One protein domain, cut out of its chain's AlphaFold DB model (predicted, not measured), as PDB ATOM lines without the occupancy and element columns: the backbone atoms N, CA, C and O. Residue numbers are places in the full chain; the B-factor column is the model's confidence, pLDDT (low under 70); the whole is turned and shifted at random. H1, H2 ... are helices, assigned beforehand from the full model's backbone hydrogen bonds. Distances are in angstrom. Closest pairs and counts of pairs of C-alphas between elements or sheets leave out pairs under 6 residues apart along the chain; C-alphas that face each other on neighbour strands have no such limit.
ATOM      1  N   ASP A   3     286.740 -42.091  10.687       84.62
ATOM      2  CA  ASP A   3     285.727 -41.381  11.470       84.62
ATOM      3  C   ASP A   3     285.278 -40.048  10.841       84.62
ATOM      4  O   ASP A   3     284.105 -39.708  10.910       84.62
ATOM      5  N   VAL A   4     286.180 -39.298  10.186       83.50
ATOM      6  CA  VAL A   4     285.813 -38.053   9.472       83.50
ATOM      7  C   VAL A   4     284.867 -38.343   8.309       83.50
ATOM      8  O   VAL A   4     283.909 -37.609   8.086       83.50
ATOM      9  N   LEU A   5     285.120 -39.420   7.561       85.31
ATOM     10  CA  LEU A   5     284.274 -39.800   6.431       85.31
ATOM     11  C   LEU A   5     282.909 -40.294   6.916       85.31
ATOM     12  O   LEU A   5     281.896 -39.969   6.302       85.31
ATOM     13  N   GLU A   6     282.871 -41.021   8.034       85.81
ATOM     14  CA  GLU A   6     281.616 -41.411   8.689       85.81
ATOM     15  C   GLU A   6     280.845 -40.191   9.207       85.81
ATOM     16  O   GLU A   6     279.630 -40.123   9.036       85.81
ATOM     17  N   PHE A   7     281.535 -39.189   9.756       85.62
ATOM     18  CA  PHE A   7     280.924 -37.940  10.211       85.62
ATOM     19  C   PHE A   7     280.304 -37.136   9.061       85.62
ATOM     20  O   PHE A   7     279.146 -36.720   9.138       85.62
ATOM     21  N   VAL A   8     281.054 -36.946   7.972       84.31
ATOM     22  CA  VAL A   8     280.574 -36.219   6.789       84.31
ATOM     23  C   VAL A   8     279.440 -36.986   6.103       84.31
ATOM     24  O   VAL A   8     278.436 -36.380   5.734       84.31
ATOM     25  N   GLY A   9     279.560 -38.313   5.980       80.94
ATOM     26  CA  GLY A   9     278.531 -39.173   5.392       80.94
ATOM     27  C   GLY A   9     277.259 -39.276   6.239       80.94
ATOM     28  O   GLY A   9     276.158 -39.294   5.692       80.94
ATOM     29  N   GLY A  10     277.386 -39.278   7.569       77.06
ATOM     30  CA  GLY A  10     276.260 -39.311   8.506       77.06
ATOM     31  C   GLY A  10     275.442 -38.019   8.536       77.06
ATOM     32  O   GLY A  10     274.251 -38.058   8.836       77.06
ATOM     33  N   LYS A  11     276.043 -36.877   8.167       68.25
ATOM     34  CA  LYS A  11     275.360 -35.573   8.078       68.25
ATOM     35  C   LYS A  11     274.548 -35.364   6.787       68.25
ATOM     36  O   LYS A  11     273.941 -34.303   6.668       68.25
ATOM     37  N   GLY A  12     274.509 -36.348   5.875       56.09
ATOM     38  CA  GLY A  12     273.495 -36.625   4.829       56.09
ATOM     39  C   GLY A  12     273.101 -35.536   3.812       56.09
ATOM     40  O   GLY A  12     272.996 -35.819   2.624       56.09
ATOM     41  N   GLU A  13     272.882 -34.294   4.240       58.78
ATOM     42  CA  GLU A  13     272.364 -33.187   3.428       58.78
ATOM     43  C   GLU A  13     273.107 -31.854   3.643       58.78
ATOM     44  O   GLU A  13     272.970 -30.938   2.826       58.78
ATOM     45  N   SER A  14     273.914 -31.726   4.706       66.62
ATOM     46  CA  SER A  14     274.580 -30.457   5.049       66.62
ATOM     47  C   SER A  14     275.854 -30.176   4.247       66.62
ATOM     48  O   SER A  14     276.161 -29.013   3.988       66.62
ATOM     49  N   TYR A  15     276.584 -31.206   3.812       76.94
ATOM     50  CA  TYR A  15     277.851 -31.045   3.092       76.94
ATOM     51  C   TYR A  15     277.733 -31.586   1.668       76.94
ATOM     52  O   TYR A  15     277.748 -32.790   1.438       76.94
ATOM     53  N   LYS A  16     277.581 -30.677   0.699       77.56
ATOM     54  CA  LYS A  16     277.302 -31.031  -0.706       77.56
ATOM     55  C   LYS A  16     278.546 -31.090  -1.589       77.56
ATOM     56  O   LYS A  16     278.542 -31.778  -2.604       77.56
ATOM     57  N   ALA A  17     279.585 -30.342  -1.235       82.25
ATOM     58  CA  ALA A  17     280.828 -30.272  -1.987       82.25
ATOM     59  C   ALA A  17     281.965 -29.781  -1.089       82.25
ATOM     60  O   ALA A  17     281.723 -29.079  -0.107       82.25
ATOM     61  N   ALA A  18     283.198 -30.101  -1.474       86.38
ATOM     62  CA  ALA A  18     284.396 -29.502  -0.909       86.38
ATOM     63  C   ALA A  18     285.048 -28.580  -1.943       86.38
ATOM     64  O   ALA A  18     285.218 -28.957  -3.103       86.38
ATOM     65  N   ASN A  19     285.400 -27.363  -1.529       90.25
ATOM     66  CA  ASN A  19     286.244 -26.491  -2.341       90.25
ATOM     67  C   ASN A  19     287.726 -26.908  -2.192       90.25
ATOM     68  O   ASN A  19     288.068 -27.744  -1.353       90.25
ATOM     69  N   LYS A  20     288.614 -26.337  -3.020       91.75
ATOM     70  CA  LYS A  20     290.048 -26.680  -3.010       91.75
ATOM     71  C   LYS A  20     290.703 -26.438  -1.645       91.75
ATOM     72  O   LYS A  20     291.537 -27.238  -1.233       91.75
ATOM     73  N   ASP A  21     290.339 -25.348  -0.983       91.75
ATOM     74  CA  ASP A  21     290.882 -24.968   0.320       91.75
ATOM     75  C   ASP A  21     290.489 -25.987   1.399       91.75
ATOM     76  O   ASP A  21     291.360 -26.610   1.993       91.75
ATOM     77  N   LEU A  22     289.194 -26.295   1.518       90.81
ATOM     78  CA  LEU A  22     288.659 -27.309   2.426       90.81
ATOM     79  C   LEU A  22     289.283 -28.685   2.182       90.81
ATOM     80  O   LEU A  22     289.618 -29.380   3.136       90.81
ATOM     81  N   TRP A  23     289.461 -29.084   0.920       91.69
ATOM     82  CA  TRP A  23     290.104 -30.359   0.592       91.69
ATOM     83  C   TRP A  23     291.579 -30.390   1.010       91.69
ATOM     84  O   TRP A  23     292.054 -31.397   1.530       91.69
ATOM     85  N   THR A  24     292.294 -29.281   0.810       92.94
ATOM     86  CA  THR A  24     293.707 -29.154   1.196       92.94
ATOM     87  C   THR A  24     293.852 -29.159   2.718       92.94
ATOM     88  O   THR A  24     294.628 -29.946   3.249       92.94
ATOM     89  N   MET A  25     293.035 -28.370   3.418       92.00
ATOM     90  CA  MET A  25     292.970 -28.322   4.882       92.00
ATOM     91  C   MET A  25     292.586 -29.681   5.482       92.00
ATOM     92  O   MET A  25     293.146 -30.104   6.487       92.00
ATOM     93  N   MET A  26     291.670 -30.421   4.852       90.56
ATOM     94  CA  MET A  26     291.286 -31.760   5.303       90.56
ATOM     95  C   MET A  26     292.425 -32.776   5.164       90.56
ATOM     96  O   MET A  26     292.577 -33.634   6.034       90.56
ATOM     97  N   LEU A  27     293.234 -32.687   4.104       91.31
ATOM     98  CA  LEU A  27     294.435 -33.512   3.965       91.31
ATOM     99  C   LEU A  27     295.470 -33.163   5.039       91.31
ATOM    100  O   LEU A  27     295.967 -34.067   5.703       91.31
ATOM    101  N   GLU A  28     295.735 -31.874   5.252       91.38
ATOM    102  CA  GLU A  28     296.679 -31.416   6.276       91.38
ATOM    103  C   GLU A  28     296.251 -31.883   7.670       91.38
ATOM    104  O   GLU A  28     297.055 -32.442   8.415       91.38
ATOM    105  N   PHE A  29     294.964 -31.765   7.996       90.50
ATOM    106  CA  PHE A  29     294.394 -32.326   9.218       90.50
ATOM    107  C   PHE A  29     294.637 -33.838   9.304       90.50
ATOM    108  O   PHE A  29     294.994 -34.349  10.362       90.50
ATOM    109  N   CYS A  30     294.498 -34.565   8.190       88.00
ATOM    110  CA  CYS A  30     294.723 -36.007   8.163       88.00
ATOM    111  C   CYS A  30     296.184 -36.424   8.404       88.00
ATOM    112  O   CYS A  30     296.426 -37.518   8.919       88.00
ATOM    113  N   GLU A  31     297.145 -35.589   8.025       88.88
ATOM    114  CA  GLU A  31     298.577 -35.867   8.176       88.88
ATOM    115  C   GLU A  31     299.139 -35.365   9.510       88.88
ATOM    116  O   GLU A  31     300.041 -35.986  10.072       88.88
ATOM    117  N   THR A  32     298.600 -34.262  10.030       87.38
ATOM    118  CA  THR A  32     299.113 -33.586  11.232       87.38
ATOM    119  C   THR A  32     298.404 -34.016  12.515       87.38
ATOM    120  O   THR A  32     299.034 -34.073  13.573       87.38
ATOM    121  N   MET A  33     297.112 -34.353  12.451       87.25
ATOM    122  CA  MET A  33     296.334 -34.653  13.650       87.25
ATOM    123  C   MET A  33     296.473 -36.108  14.072       87.25
ATOM    124  O   MET A  33     296.249 -37.053  13.312       87.25
ATOM    125  N   SER A  34     296.765 -36.292  15.357       83.31
ATOM    126  CA  SER A  34     296.766 -37.614  15.971       83.31
ATOM    127  C   SER A  34     295.352 -38.217  15.997       83.31
ATOM    128  O   SER A  34     294.370 -37.481  16.110       83.31
ATOM    129  N   PRO A  35     295.199 -39.557  15.990       79.75
ATOM    130  CA  PRO A  35     293.889 -40.214  16.085       79.75
ATOM    131  C   PRO A  35     293.060 -39.811  17.317       79.75
ATOM    132  O   PRO A  35     291.830 -39.876  17.261       79.75
ATOM    133  N   ASN A  36     293.741 -39.378  18.384       80.44
ATOM    134  CA  ASN A  36     293.169 -38.889  19.641       80.44
ATOM    135  C   ASN A  36     292.931 -37.368  19.664       80.44
ATOM    136  O   ASN A  36     292.414 -36.856  20.649       80.44
ATOM    137  N   LEU A  37     293.279 -36.650  18.587       84.19
ATOM    138  CA  LEU A  37     293.149 -35.192  18.461       84.19
ATOM    139  C   LEU A  37     294.006 -34.384  19.460       84.19
ATOM    140  O   LEU A  37     293.679 -33.238  19.759       84.19
ATOM    141  N   ASP A  38     295.118 -34.960  19.934       79.25
ATOM    142  CA  ASP A  38     296.050 -34.380  20.927       79.25
ATOM    143  C   ASP A  38     296.798 -33.105  20.471       79.25
ATOM    144  O   ASP A  38     297.536 -32.515  21.247       79.25
ATOM    145  N   GLY A  39     296.612 -32.666  19.225       78.06
ATOM    146  CA  GLY A  39     297.240 -31.457  18.671       78.06
ATOM    147  C   GLY A  39     296.254 -30.506  17.998       78.06
ATOM    148  O   GLY A  39     296.662 -29.667  17.201       78.06
ATOM    149  N   TYR A  40     294.954 -30.681  18.246       88.19
ATOM    150  CA  TYR A  40     293.943 -29.812  17.660       88.19
ATOM    151  C   TYR A  40     293.785 -28.521  18.471       88.19
ATOM    152  O   TYR A  40     293.371 -28.557  19.632       88.19
ATOM    153  N   GLU A  41     294.033 -27.397  17.803       86.38
ATOM    154  CA  GLU A  41     293.868 -26.044  18.327       86.38
ATOM    155  C   GLU A  41     292.547 -25.441  17.836       86.38
ATOM    156  O   GLU A  41     292.371 -25.216  16.639       86.38
ATOM    157  N   ALA A  42     291.628 -25.155  18.764       81.94
ATOM    158  CA  ALA A  42     290.304 -24.609  18.448       81.94
ATOM    159  C   ALA A  42     290.335 -23.141  17.980       81.94
ATOM    160  O   ALA A  42     289.404 -22.692  17.325       81.94
ATOM    161  N   ASP A  43     291.400 -22.404  18.311       85.81
ATOM    162  CA  ASP A  43     291.656 -21.050  17.791       85.81
ATOM    163  C   ASP A  43     292.419 -21.088  16.447       85.81
ATOM    164  O   ASP A  43     292.773 -20.061  15.871       85.81
ATOM    165  N   GLY A  44     292.708 -22.294  15.942       84.19
ATOM    166  CA  GLY A  44     293.334 -22.494  14.645       84.19
ATOM    167  C   GLY A  44     292.420 -22.062  13.500       84.19
ATOM    168  O   GLY A  44     291.199 -22.060  13.608       84.19
ATOM    169  N   ALA A  45     293.012 -21.750  12.348       90.50
ATOM    170  CA  ALA A  45     292.273 -21.367  11.142       90.50
ATOM    171  C   ALA A  45     291.643 -22.571  10.410       90.50
ATOM    172  O   ALA A  45     291.567 -22.588   9.179       90.50
ATOM    173  N   TRP A  46     291.236 -23.605  11.150       91.56
ATOM    174  CA  TRP A  46     290.617 -24.784  10.569       91.56
ATOM    175  C   TRP A  46     289.207 -24.455  10.059       91.56
ATOM    176  O   TRP A  46     288.508 -23.608  10.616       91.56
ATOM    177  N   PRO A  47     288.754 -25.108   8.977       90.38
ATOM    178  CA  PRO A  47     287.367 -25.011   8.561       90.38
ATOM    179  C   PRO A  47     286.421 -25.520   9.651       90.38
ATOM    180  O   PRO A  47     286.638 -26.595  10.208       90.38
ATOM    181  N   THR A  48     285.291 -24.835   9.826       88.12
ATOM    182  CA  THR A  48     284.257 -25.180  10.820       88.12
ATOM    183  C   THR A  48     283.759 -26.626  10.740       88.12
ATOM    184  O   THR A  48     283.332 -27.199  11.735       88.12
ATOM    185  N   LEU A  49     283.849 -27.260   9.566       88.69
ATOM    186  CA  LEU A  49     283.561 -28.686   9.392       88.69
ATOM    187  C   LEU A  49     284.470 -29.586  10.247       88.69
ATOM    188  O   LEU A  49     284.000 -30.589  10.786       88.69
ATOM    189  N   LEU A  50     285.760 -29.257  10.341       89.75
ATOM    190  CA  LEU A  50     286.723 -29.999  11.154       89.75
ATOM    191  C   LEU A  50     286.511 -29.709  12.640       89.75
ATOM    192  O   LEU A  50     286.569 -30.640  13.441       89.75
ATOM    193  N   ASP A  51     286.183 -28.467  12.993       88.94
ATOM    194  CA  ASP A  51     285.858 -28.083  14.371       88.94
ATOM    195  C   ASP A  51     284.646 -28.867  14.889       88.94
ATOM    196  O   ASP A  51     284.702 -29.496  15.948       88.94
ATOM    197  N   ASP A  52     283.583 -28.934  14.083       88.81
ATOM    198  CA  ASP A  52     282.391 -29.738  14.353       88.81
ATOM    199  C   ASP A  52     282.726 -31.232  14.522       88.81
ATOM    200  O   ASP A  52     282.172 -31.911  15.392       88.81
ATOM    201  N   PHE A  53     283.620 -31.767  13.682       88.44
ATOM    202  CA  PHE A  53     284.066 -33.157  13.773       88.44
ATOM    203  C   PHE A  53     284.815 -33.416  15.086       88.44
ATOM    204  O   PHE A  53     284.550 -34.411  15.767       88.44
ATOM    205  N   VAL A  54     285.722 -32.517  15.471       88.88
ATOM    206  CA  VAL A  54     286.479 -32.619  16.723       88.88
ATOM    207  C   VAL A  54     285.548 -32.523  17.926       88.88
ATOM    208  O   VAL A  54     285.659 -33.343  18.839       88.88
ATOM    209  N   ALA A  55     284.599 -31.588  17.909       87.06
ATOM    210  CA  ALA A  55     283.580 -31.461  18.944       87.06
ATOM    211  C   ALA A  55     282.746 -32.744  19.069       87.06
ATOM    212  O   ALA A  55     282.561 -33.251  20.173       87.06
ATOM    213  N   SER A  56     282.317 -33.334  17.949       85.06
ATOM    214  CA  SER A  56     281.580 -34.603  17.951       85.06
ATOM    215  C   SER A  56     282.420 -35.767  18.484       85.06
ATOM    216  O   SER A  56     281.903 -36.600  19.230       85.06
ATOM    217  N   LYS A  57     283.711 -35.824  18.146       84.38
ATOM    218  CA  LYS A  57     284.622 -36.888  18.583       84.38
ATOM    219  C   LYS A  57     285.009 -36.769  20.062       84.38
ATOM    220  O   LYS A  57     285.130 -37.795  20.727       84.38
ATOM    221  N   LYS A  58     285.155 -35.548  20.587       80.38
ATOM    222  CA  LYS A  58     285.406 -35.286  22.018       80.38
ATOM    223  C   LYS A  58     284.134 -35.457  22.859       80.38
ATOM    224  O   LYS A  58     284.167 -36.155  23.865       80.38
ATOM    225  N   GLY A  59     283.001 -34.929  22.394       68.69
ATOM    226  CA  GLY A  59     281.698 -35.063  23.058       68.69
ATOM    227  C   GLY A  59     281.116 -36.483  23.024       68.69
ATOM    228  O   GLY A  59     280.279 -36.828  23.852       68.69
ATOM    229  N   GLY A  60     281.592 -37.351  22.126       55.22
ATOM    230  CA  GLY A  60     281.206 -38.766  22.064       55.22
ATOM    231  C   GLY A  60     281.677 -39.627  23.247       55.22
ATOM    232  O   GLY A  60     281.232 -40.770  23.358       55.22
ATOM    233  N   ASN A  61     282.535 -39.104  24.136       47.25
ATOM    234  CA  ASN A  61     282.976 -39.797  25.355       47.25
ATOM    235  C   ASN A  61     282.341 -39.250  26.650       47.25
ATOM    236  O   ASN A  61     282.671 -39.711  27.740       47.25
TER     237      ASN A  61
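What this domain is: This is residues 3 to 61 of the 69 residues of the protein "DCUN1 domain-containing protein" of Armillaria gallica (UniProt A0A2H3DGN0). Three short helices are set loosely together with few contacts between them: H3 is near both H1 and H2, running the same way as H2 and crosswise to H1, while H1 and H2 stay apart. A loop from H1 to H2 swings wide, with residues 9 to 14 sticking out, and a long stretch without a named element, residues 33 to 47, leads from the end of H2 back to the start of H3. The printed part has 59 residues, with three named helices in the order H1, H2, H3 and no named strand; the class is all helix. The whole is compact, with a radius of gyration of the C-alphas of 11.2 A, and the C-alphas span 29 by 26 by 19 A along their three main axes.

How they stand to each other: H1, residues 3 to 10, and H2, residues 20 to 32, are apart. H1 is close to H3, residues 48 to 59, but not clearly touching it; their closest C-alphas, those of Phe 7 and Phe 53, are 6.7 A apart. The lines of H1 and H3 are about perpendicular, at 74 degrees. H2 and H3 are also close but not clearly touching, with 1 pair of C-alphas within 8 A, those of Met 26 and Leu 50 at 7.6 A. H2 and H3 run the same way at a steep tilt of 36 degrees, only just past shallow. In H1, H2 and H3 every pair of backbone O i and N i+4 is within hydrogen-bond range.

Where its parts are: H1 begins with C-alpha 3 at (285.727, -41.381, 11.470) and measures 10.1 A from its first to its last C-alpha, at Gly 10. H2, the longest helix with 13 residues, begins with C-alpha 20 at (290.048, -26.680, -3.010) and measures 18.2 A to the C-alpha of Thr 32. H3 begins at Thr 48 and ends with C-alpha 59 at (281.698, -35.063, 23.058), 15.9 A from its first C-alpha.

The domain as a whole: The two C-alphas farthest apart are those of Lys 20 and Asn 61, at 32.0 A. The printed part runs from residue 3 to residue 61 and has no cut. The link from H1 to H2 is short, with 9 residues, and the link from H2 to H3 is long, with 15. Residues 9 to 14, of which 9 and 10 belong to H1, stand free. The mean pLDDT of the printed part is 83.2, and the model's confidence is under 70 at residues 11 to 14 and 59 to 61.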